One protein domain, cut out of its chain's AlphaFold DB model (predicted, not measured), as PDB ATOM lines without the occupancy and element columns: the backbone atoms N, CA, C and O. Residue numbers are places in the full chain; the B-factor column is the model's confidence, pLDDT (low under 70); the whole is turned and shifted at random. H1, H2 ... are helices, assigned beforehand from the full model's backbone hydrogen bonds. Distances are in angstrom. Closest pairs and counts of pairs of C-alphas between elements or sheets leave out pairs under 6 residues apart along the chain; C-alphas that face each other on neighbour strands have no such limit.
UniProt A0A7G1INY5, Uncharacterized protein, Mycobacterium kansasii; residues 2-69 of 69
ATOM      1  N   VAL A   2     279.022 146.013 179.238       94.44
ATOM      2  CA  VAL A   2     279.784 146.480 178.073       94.44
ATOM      3  C   VAL A   2     279.859 148.000 178.055       94.44
ATOM      4  O   VAL A   2     279.034 148.672 178.671       94.44
ATOM      5  N   THR A   3     280.859 148.535 177.367       94.25
ATOM      6  CA  THR A   3     281.095 149.978 177.263       94.25
ATOM      7  C   THR A   3     281.646 150.340 175.892       94.25
ATOM      8  O   THR A   3     282.231 149.499 175.195       94.25
ATOM      9  N   ASP A   4     281.470 151.605 175.524       94.50
ATOM     10  CA  ASP A   4     282.124 152.211 174.371       94.50
ATOM     11  C   ASP A   4     283.641 152.357 174.578       94.50
ATOM     12  O   ASP A   4     284.175 152.175 175.677       94.50
ATOM     13  N   GLU A   5     284.352 152.715 173.511       94.75
ATOM     14  CA  GLU A   5     285.809 152.868 173.548       94.75
ATOM     15  C   GLU A   5     286.258 153.909 174.586       94.75
ATOM     16  O   GLU A   5     287.264 153.700 175.272       94.75
ATOM     17  N   GLY A   6     285.488 154.992 174.734       91.94
ATOM     18  CA  GLY A   6     285.794 156.122 175.604       91.94
ATOM     19  C   GLY A   6     285.436 155.930 177.077       91.94
ATOM     20  O   GLY A   6     285.720 156.832 177.862       91.94
ATOM     21  N   LEU A   7     284.841 154.794 177.467       89.12
ATOM     22  CA  LEU A   7     284.313 154.564 178.822       89.12
ATOM     23  C   LEU A   7     283.291 155.630 179.258       89.12
ATOM     24  O   LEU A   7     283.207 155.990 180.433       89.12
ATOM     25  N   THR A   8     282.545 156.166 178.296       88.44
ATOM     26  CA  THR A   8     281.571 157.238 178.511       88.44
ATOM     27  C   THR A   8     280.184 156.697 178.833       88.44
ATOM     28  O   THR A   8     279.450 157.331 179.593       88.44
ATOM     29  N   THR A   9     279.857 155.501 178.334       89.25
ATOM     30  CA  THR A   9     278.565 154.844 178.551       89.25
ATOM     31  C   THR A   9     278.762 153.365 178.850       89.25
ATOM     32  O   THR A   9     279.404 152.648 178.086       89.25
ATOM     33  N   VAL A  10     278.153 152.895 179.942       90.25
ATOM     34  CA  VAL A  10     278.152 151.486 180.353       90.25
ATOM     35  C   VAL A  10     276.728 150.945 180.309       90.25
ATOM     36  O   VAL A  10     275.813 151.563 180.852       90.25
ATOM     37  N   ALA A  11     276.562 149.756 179.737       89.75
ATOM     38  CA  ALA A  11     275.290 149.050 179.635       89.75
ATOM     39  C   ALA A  11     275.411 147.596 180.141       89.75
ATOM     40  O   ALA A  11     276.520 147.046 180.212       89.75
ATOM     41  N   PRO A  12     274.294 146.945 180.516       88.31
ATOM     42  CA  PRO A  12     274.300 145.534 180.909       88.31
ATOM     43  C   PRO A  12     274.821 144.620 179.788       88.31
ATOM     44  O   PRO A  12     275.654 143.750 180.063       88.31
ATOM     45  N   ASP A  13     274.438 144.895 178.541       91.56
ATOM     46  CA  ASP A  13     274.801 144.144 177.336       91.56
ATOM     47  C   ASP A  13     274.922 145.055 176.093       91.56
ATOM     48  O   ASP A  13     274.722 146.271 176.158       91.56
ATOM     49  N   ALA A  14     275.344 144.458 174.972       94.75
ATOM     50  CA  ALA A  14     275.627 145.150 173.714       94.75
ATOM     51  C   ALA A  14     274.382 145.722 173.031       94.75
ATOM     52  O   ALA A  14     274.492 146.749 172.358       94.75
ATOM     53  N   ASP A  15     273.228 145.085 173.213       95.44
ATOM     54  CA  ASP A  15     271.982 145.511 172.588       95.44
ATOM     55  C   ASP A  15     271.504 146.799 173.264       95.44
ATOM     56  O   ASP A  15     271.321 147.815 172.593       95.44
ATOM     57  N   VAL A  16     271.480 146.824 174.602       92.88
ATOM     58  CA  VAL A  16     271.142 148.028 175.378       92.88
ATOM     59  C   VAL A  16     272.133 149.170 175.121       92.88
ATOM     60  O   VAL A  16     271.728 150.328 175.023       92.88
ATOM     61  N   LEU A  17     273.432 148.882 174.973       93.38
ATOM     62  CA  LEU A  17     274.413 149.924 174.635       93.38
ATOM     63  C   LEU A  17     274.143 150.534 173.253       93.38
ATOM     64  O   LEU A  17     274.260 151.747 173.060       93.38
ATOM     65  N   SER A  18     273.760 149.687 172.298       93.25
ATOM     66  CA  SER A  18     273.436 150.110 170.939       93.25
ATOM     67  C   SER A  18     272.159 150.952 170.909       93.25
ATOM     68  O   SER A  18     272.122 151.972 170.224       93.25
ATOM     69  N   GLU A  19     271.144 150.596 171.703       94.38
ATOM     70  CA  GLU A  19     269.932 151.407 171.905       94.38
ATOM     71  C   GLU A  19     270.242 152.793 172.495       94.38
ATOM     72  O   GLU A  19     269.566 153.773 172.183       94.38
ATOM     73  N   GLN A  20     271.306 152.902 173.294       90.50
ATOM     74  CA  GLN A  20     271.825 154.166 173.826       90.50
ATOM     75  C   GLN A  20     272.694 154.949 172.820       90.50
ATOM     76  O   GLN A  20     273.192 156.027 173.147       90.50
ATOM     77  N   GLY A  21     272.871 154.442 171.596       94.00
ATOM     78  CA  GLY A  21     273.614 155.104 170.521       94.00
ATOM     79  C   GLY A  21     275.133 154.930 170.587       94.00
ATOM     80  O   GLY A  21     275.856 155.684 169.936       94.00
ATOM     81  N   ALA A  22     275.628 153.955 171.355       95.00
ATOM     82  CA  ALA A  22     277.052 153.678 171.504       95.00
ATOM     83  C   ALA A  22     277.422 152.291 170.953       95.00
ATOM     84  O   ALA A  22     276.694 151.318 171.117       95.00
ATOM     85  N   ALA A  23     278.586 152.191 170.305       95.44
ATOM     86  CA  ALA A  23     279.092 150.913 169.810       95.44
ATOM     87  C   ALA A  23     279.852 150.166 170.925       95.44
ATOM     88  O   ALA A  23     280.733 150.763 171.552       95.44
ATOM     89  N   PRO A  24     279.574 148.872 171.163       95.25
ATOM     90  CA  PRO A  24     280.304 148.081 172.148       95.25
ATOM     91  C   PRO A  24     281.756 147.874 171.717       95.25
ATOM     92  O   PRO A  24     282.026 147.382 170.623       95.25
ATOM     93  N   ALA A  25     282.690 148.217 172.602       96.38
ATOM     94  CA  ALA A  25     284.124 148.032 172.377       96.38
ATOM     95  C   ALA A  25     284.762 147.099 173.413       96.38
ATOM     96  O   ALA A  25     285.691 146.355 173.097       96.38
ATOM     97  N   LYS A  26     284.282 147.138 174.664       94.44
ATOM     98  CA  LYS A  26     284.918 146.449 175.796       94.44
ATOM     99  C   LYS A  26     283.875 145.762 176.670       94.44
ATOM    100  O   LYS A  26     282.812 146.324 176.934       94.44
ATOM    101  N   THR A  27     284.221 144.579 177.172       94.81
ATOM    102  CA  THR A  27     283.481 143.893 178.238       94.81
ATOM    103  C   THR A  27     284.152 144.185 179.570       94.81
ATOM    104  O   THR A  27     285.362 144.023 179.707       94.81
ATOM    105  N   LEU A  28     283.355 144.581 180.554       91.94
ATOM    106  CA  LEU A  28     283.803 144.891 181.904       91.94
ATOM    107  C   LEU A  28     283.243 143.878 182.895       91.94
ATOM    108  O   LEU A  28     282.093 143.422 182.765       91.94
ATOM    109  N   ARG A  29     284.035 143.582 183.928       91.06
ATOM    110  CA  ARG A  29     283.510 142.888 185.098       91.06
ATOM    111  C   ARG A  29     282.560 143.811 185.863       91.06
ATOM    112  O   ARG A  29     282.706 145.034 185.853       91.06
ATOM    113  N   ALA A  30     281.553 143.226 186.505       86.50
ATOM    114  CA  ALA A  30     280.516 143.994 187.193       86.50
ATOM    115  C   ALA A  30     281.070 144.812 188.375       86.50
ATOM    116  O   ALA A  30     280.618 145.927 188.616       86.50
ATOM    117  N   ASP A  31     282.074 144.293 189.077       87.44
ATOM    118  CA  ASP A  31     282.761 144.959 190.187       87.44
ATOM    119  C   ASP A  31     283.518 146.228 189.768       87.44
ATOM    120  O   ASP A  31     283.675 147.136 190.580       87.44
ATOM    121  N   GLU A  32     283.926 146.331 188.505       88.31
ATOM    122  CA  GLU A  32     284.587 147.517 187.945       88.31
ATOM    123  C   GLU A  32     283.579 148.472 187.288       88.31
ATOM    124  O   GLU A  32     283.671 149.694 187.418       88.31
ATOM    125  N   ALA A  33     282.579 147.911 186.604       90.94
ATOM    126  CA  ALA A  33     281.584 148.664 185.852       90.94
ATOM    127  C   ALA A  33     280.567 149.394 186.745       90.94
ATOM    128  O   ALA A  33     280.181 150.525 186.445       90.94
ATOM    129  N   LEU A  34     280.137 148.783 187.854       89.44
ATOM    130  CA  LEU A  34     279.129 149.375 188.740       89.44
ATOM    131  C   LEU A  34     279.615 150.631 189.468       89.44
ATOM    132  O   LEU A  34     278.845 151.591 189.516       89.44
ATOM    133  N   PRO A  35     280.850 150.694 190.011       89.44
ATOM    134  CA  PRO A  35     281.378 151.941 190.556       89.44
ATOM    135  C   PRO A  35     281.419 153.071 189.524       89.44
ATOM    136  O   PRO A  35     281.025 154.194 189.841       89.44
ATOM    137  N   LEU A  36     281.839 152.777 188.288       86.38
ATOM    138  CA  LEU A  36     281.875 153.763 187.205       86.38
ATOM    139  C   LEU A  36     280.469 154.301 186.899       86.38
ATOM    140  O   LEU A  36     280.267 155.515 186.868       86.38
ATOM    141  N   LEU A  37     279.491 153.403 186.746       87.44
ATOM    142  CA  LEU A  37     278.097 153.766 186.491       87.44
ATOM    143  C   LEU A  37     277.483 154.559 187.655       87.44
ATOM    144  O   LEU A  37     276.770 155.535 187.440       87.44
ATOM    145  N   ALA A  38     277.768 154.165 188.899       90.44
ATOM    146  CA  ALA A  38     277.249 154.856 190.072       90.44
ATOM    147  C   ALA A  38     277.725 156.315 190.122       90.44
ATOM    148  O   ALA A  38     276.919 157.215 190.351       90.44
ATOM    149  N   ILE A  39     279.008 156.563 189.840       89.00
ATOM    150  CA  ILE A  39     279.557 157.922 189.773       89.00
ATOM    151  C   ILE A  39     278.916 158.712 188.627       89.00
ATOM    152  O   ILE A  39     278.491 159.847 188.846       89.00
ATOM    153  N   SER A  40     278.814 158.128 187.429       85.62
ATOM    154  CA  SER A  40     278.333 158.847 186.242       85.62
ATOM    155  C   SER A  40     276.879 159.315 186.365       85.62
ATOM    156  O   SER A  40     276.544 160.394 185.878       85.62
ATOM    157  N   VAL A  41     276.028 158.554 187.063       86.31
ATOM    158  CA  VAL A  41     274.610 158.899 187.274       86.31
ATOM    159  C   VAL A  41     274.316 159.528 188.643       86.31
ATOM    160  O   VAL A  41     273.155 159.780 188.974       86.31
ATOM    161  N   GLY A  42     275.341 159.780 189.462       90.69
ATOM    162  CA  GLY A  42     275.176 160.322 190.815       90.69
ATOM    163  C   GLY A  42     274.391 159.392 191.752       90.69
ATOM    164  O   GLY A  42     273.604 159.854 192.585       90.69
ATOM    165  N   ALA A  43     274.567 158.082 191.587       93.25
ATOM    166  CA  ALA A  43     274.026 157.055 192.461       93.25
ATOM    167  C   ALA A  43     275.043 156.648 193.537       93.25
ATOM    168  O   ALA A  43     276.247 156.875 193.431       93.25
ATOM    169  N   SER A  44     274.548 156.018 194.598       93.00
ATOM    170  CA  SER A  44     275.386 155.412 195.631       93.00
ATOM    171  C   SER A  44     275.438 153.903 195.427       93.00
ATOM    172  O   SER A  44     274.405 153.277 195.200       93.00
ATOM    173  N   LEU A  45     276.632 153.321 195.548       90.25
ATOM    174  CA  LEU A  45     276.826 151.875 195.531       90.25
ATOM    175  C   LEU A  45     276.997 151.371 196.967       90.25
ATOM    176  O   LEU A  45     277.833 151.877 197.716       90.25
ATOM    177  N   VAL A  46     276.207 150.371 197.343       89.69
ATOM    178  CA  VAL A  46     276.278 149.718 198.654       89.69
ATOM    179  C   VAL A  46     276.467 148.220 198.467       89.69
ATOM    180  O   VAL A  46     275.884 147.623 197.564       89.69
ATOM    181  N   ARG A  47     277.282 147.601 199.323       87.75
ATOM    182  CA  ARG A  47     277.408 146.144 199.361       87.75
ATOM    183  C   ARG A  47     276.210 145.568 200.110       87.75
ATOM    184  O   ARG A  47     275.958 145.966 201.246       87.75
ATOM    185  N   THR A  48     275.491 144.640 199.489       84.50
ATOM    186  CA  THR A  48     274.411 143.906 200.152       84.50
ATOM    187  C   THR A  48     274.990 142.845 201.087       84.50
ATOM    188  O   THR A  48     276.031 142.249 200.799       84.50
ATOM    189  N   ASP A  49     274.324 142.628 202.217       84.81
ATOM    190  CA  ASP A  49     274.572 141.470 203.075       84.81
ATOM    191  C   ASP A  49     273.724 140.268 202.619       84.81
ATOM    192  O   ASP A  49     273.103 140.289 201.556       84.81
ATOM    193  N   GLU A  50     273.696 139.210 203.427       79.12
ATOM    194  CA  GLU A  50     273.062 137.929 203.086       79.12
ATOM    195  C   GLU A  50     271.523 137.963 203.095       79.12
ATOM    196  O   GLU A  50     270.874 136.961 202.807       79.12
ATOM    197  N   ARG A  51     270.907 139.110 203.414       84.38
ATOM    198  CA  ARG A  51     269.443 139.256 203.461       84.38
ATOM    199  C   ARG A  51     268.818 139.550 202.100       84.38
ATOM    200  O   ARG A  51     267.594 139.532 201.987       84.38
ATOM    201  N   MET A  52     269.626 139.844 201.081       83.62
ATOM    202  CA  MET A  52     269.157 140.139 199.729       83.62
ATOM    203  C   MET A  52     269.889 139.270 198.710       83.62
ATOM    204  O   MET A  52     271.115 139.219 198.698       83.62
ATOM    205  N   ALA A  53     269.129 138.643 197.813       87.19
ATOM    206  CA  ALA A  53     269.651 137.872 196.687       87.19
ATOM    207  C   ALA A  53     269.145 138.482 195.368       87.19
ATOM    208  O   ALA A  53     268.096 138.072 194.867       87.19
ATOM    209  N   PRO A  54     269.828 139.509 194.825       87.75
ATOM    210  CA  PRO A  54     269.509 140.029 193.502       87.75
ATOM    211  C   PRO A  54     269.659 138.945 192.430       87.75
ATOM    212  O   PRO A  54     270.564 138.119 192.533       87.75
ATOM    213  N   ALA A  55     268.819 138.985 191.391       84.56
ATOM    214  CA  ALA A  55     268.755 137.942 190.361       84.56
ATOM    215  C   ALA A  55     270.124 137.617 189.728       84.56
ATOM    216  O   ALA A  55     270.466 136.445 189.612       84.56
ATOM    217  N   ASP A  56     270.937 138.640 189.439       81.06
ATOM    218  CA  ASP A  56     272.279 138.496 188.850       81.06
ATOM    219  C   ASP A  56     273.392 138.995 189.790       81.06
ATOM    220  O   ASP A  56     274.454 139.449 189.363       81.06
ATOM    221  N   GLY A  57     273.133 138.981 191.102       85.38
ATOM    222  CA  GLY A  57     274.056 139.491 192.123       85.38
ATOM    223  C   GLY A  57     274.100 141.019 192.250       85.38
ATOM    224  O   GLY A  57     274.811 141.540 193.107       85.38
ATOM    225  N   VAL A  58     273.318 141.747 191.445       86.38
ATOM    226  CA  VAL A  58     273.202 143.213 191.473       86.38
ATOM    227  C   VAL A  58     271.737 143.636 191.322       86.38
ATOM    228  O   VAL A  58     270.985 143.018 190.572       86.38
ATOM    229  N   ALA A  59     271.322 144.694 192.023       88.19
ATOM    230  CA  ALA A  59     270.017 145.341 191.861       88.19
ATOM    231  C   ALA A  59     270.132 146.859 192.061       88.19
ATOM    232  O   ALA A  59     271.096 147.345 192.654       88.19
ATOM    233  N   ALA A  60     269.121 147.600 191.603       89.56
ATOM    234  CA  ALA A  60     269.023 149.044 191.786       89.56
ATOM    235  C   ALA A  60     267.653 149.440 192.350       89.56
ATOM    236  O   ALA A  60     266.622 148.890 191.967       89.56
ATOM    237  N   VAL A  61     267.652 150.439 193.233       91.31
ATOM    238  CA  VAL A  61     266.435 151.143 193.653       91.31
ATOM    239  C   VAL A  61     266.315 152.396 192.796       91.31
ATOM    240  O   VAL A  61     267.190 153.263 192.828       91.31
ATOM    241  N   LEU A  62     265.238 152.492 192.021       91.19
ATOM    242  CA  LEU A  62     265.002 153.624 191.131       91.19
ATOM    243  C   LEU A  62     264.221 154.724 191.853       91.19
ATOM    244  O   LEU A  62     263.338 154.449 192.663       91.19
ATOM    245  N   ARG A  63     264.527 155.988 191.533       90.69
ATOM    246  CA  ARG A  63     263.793 157.151 192.073       90.69
ATOM    247  C   ARG A  63     262.346 157.206 191.581       90.69
ATOM    248  O   ARG A  63     261.487 157.740 192.274       90.69
ATOM    249  N   TYR A  64     262.098 156.661 190.394       91.00
ATOM    250  CA  TYR A  64     260.794 156.608 189.749       91.00
ATOM    251  C   TYR A  64     260.521 155.186 189.280       91.00
ATOM    252  O   TYR A  64     261.451 154.450 188.943       91.00
ATOM    253  N   ALA A  65     259.245 154.809 189.249       92.19
ATOM    254  CA  ALA A  65     258.844 153.539 188.669       92.19
ATOM    255  C   ALA A  65     259.198 153.524 187.170       92.19
ATOM    256  O   ALA A  65     258.913 154.509 186.482       92.19
ATOM    257  N   PRO A  66     259.813 152.444 186.659       83.75
ATOM    258  CA  PRO A  66     260.081 152.329 185.237       83.75
ATOM    259  C   PRO A  66     258.750 152.230 184.490       83.75
ATOM    260  O   PRO A  66     257.878 151.436 184.854       83.75
ATOM    261  N   THR A  67     258.580 153.033 183.445       82.38
ATOM    262  CA  THR A  67     257.511 152.810 182.475       82.38
ATOM    263  C   THR A  67     257.969 151.681 181.563       82.38
ATOM    264  O   THR A  67     258.925 151.843 180.810       82.38
ATOM    265  N   LEU A  68     257.343 150.506 181.676       61.72
ATOM    266  CA  LEU A  68     257.515 149.453 180.676       61.72
ATOM    267  C   LEU A  68     256.989 150.004 179.345       61.72
ATOM    268  O   LEU A  68     255.788 150.256 179.221       61.72
ATOM    269  N   HIS A  69     257.895 150.236 178.401       57.78
ATOM    270  CA  HIS A  69     257.589 150.498 177.000       57.78
ATOM    271  C   HIS A  69     257.955 149.266 176.183       57.78
ATOM    272  O   HIS A  69     259.002 148.659 176.501       57.78
TER     273      HIS A  69
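What this domain is: This is residues 2 to 69 of the 69 residues of an uncharacterized protein of Mycobacterium kansasii (UniProt A0A7G1INY5). This domain has little regular structure: a body mostly of loops, with a short helix H1 and a longer helix H2 set in it, from which a loop, residues 49 to 56, and the tail, residues 63 to 69, stick out. The printed part has 68 residues, with two named helices, H1 then H2, and no named strand; the class is all helix, with 17 residues in named elements. It is only just compact, close to loose, with a radius of gyration of the C-alphas of 13.1 A and spans of 37 by 29 by 22 A.

Where its parts are: Residues 2 to 13 hold no named element. H1, residues 14 to 19, begins at C-alpha 14 (275.627, 145.150, 173.714). H2, residues 30 to 40, is 15.0 A long and ends at C-alpha 40 (278.333, 158.847, 186.242).

How they stand to each other: H1 and H2 are apart, joined by a short link of 10 residues. In H1 every O i to N i+4 pair is within hydrogen-bond range, in H2 5 of 7.

The domain as a whole: The C-alphas of Ala 23 and Arg 51, the two farthest apart, are 36.9 A apart. The printed part has no cut. Residues 68 to 69 have pLDDT under 70.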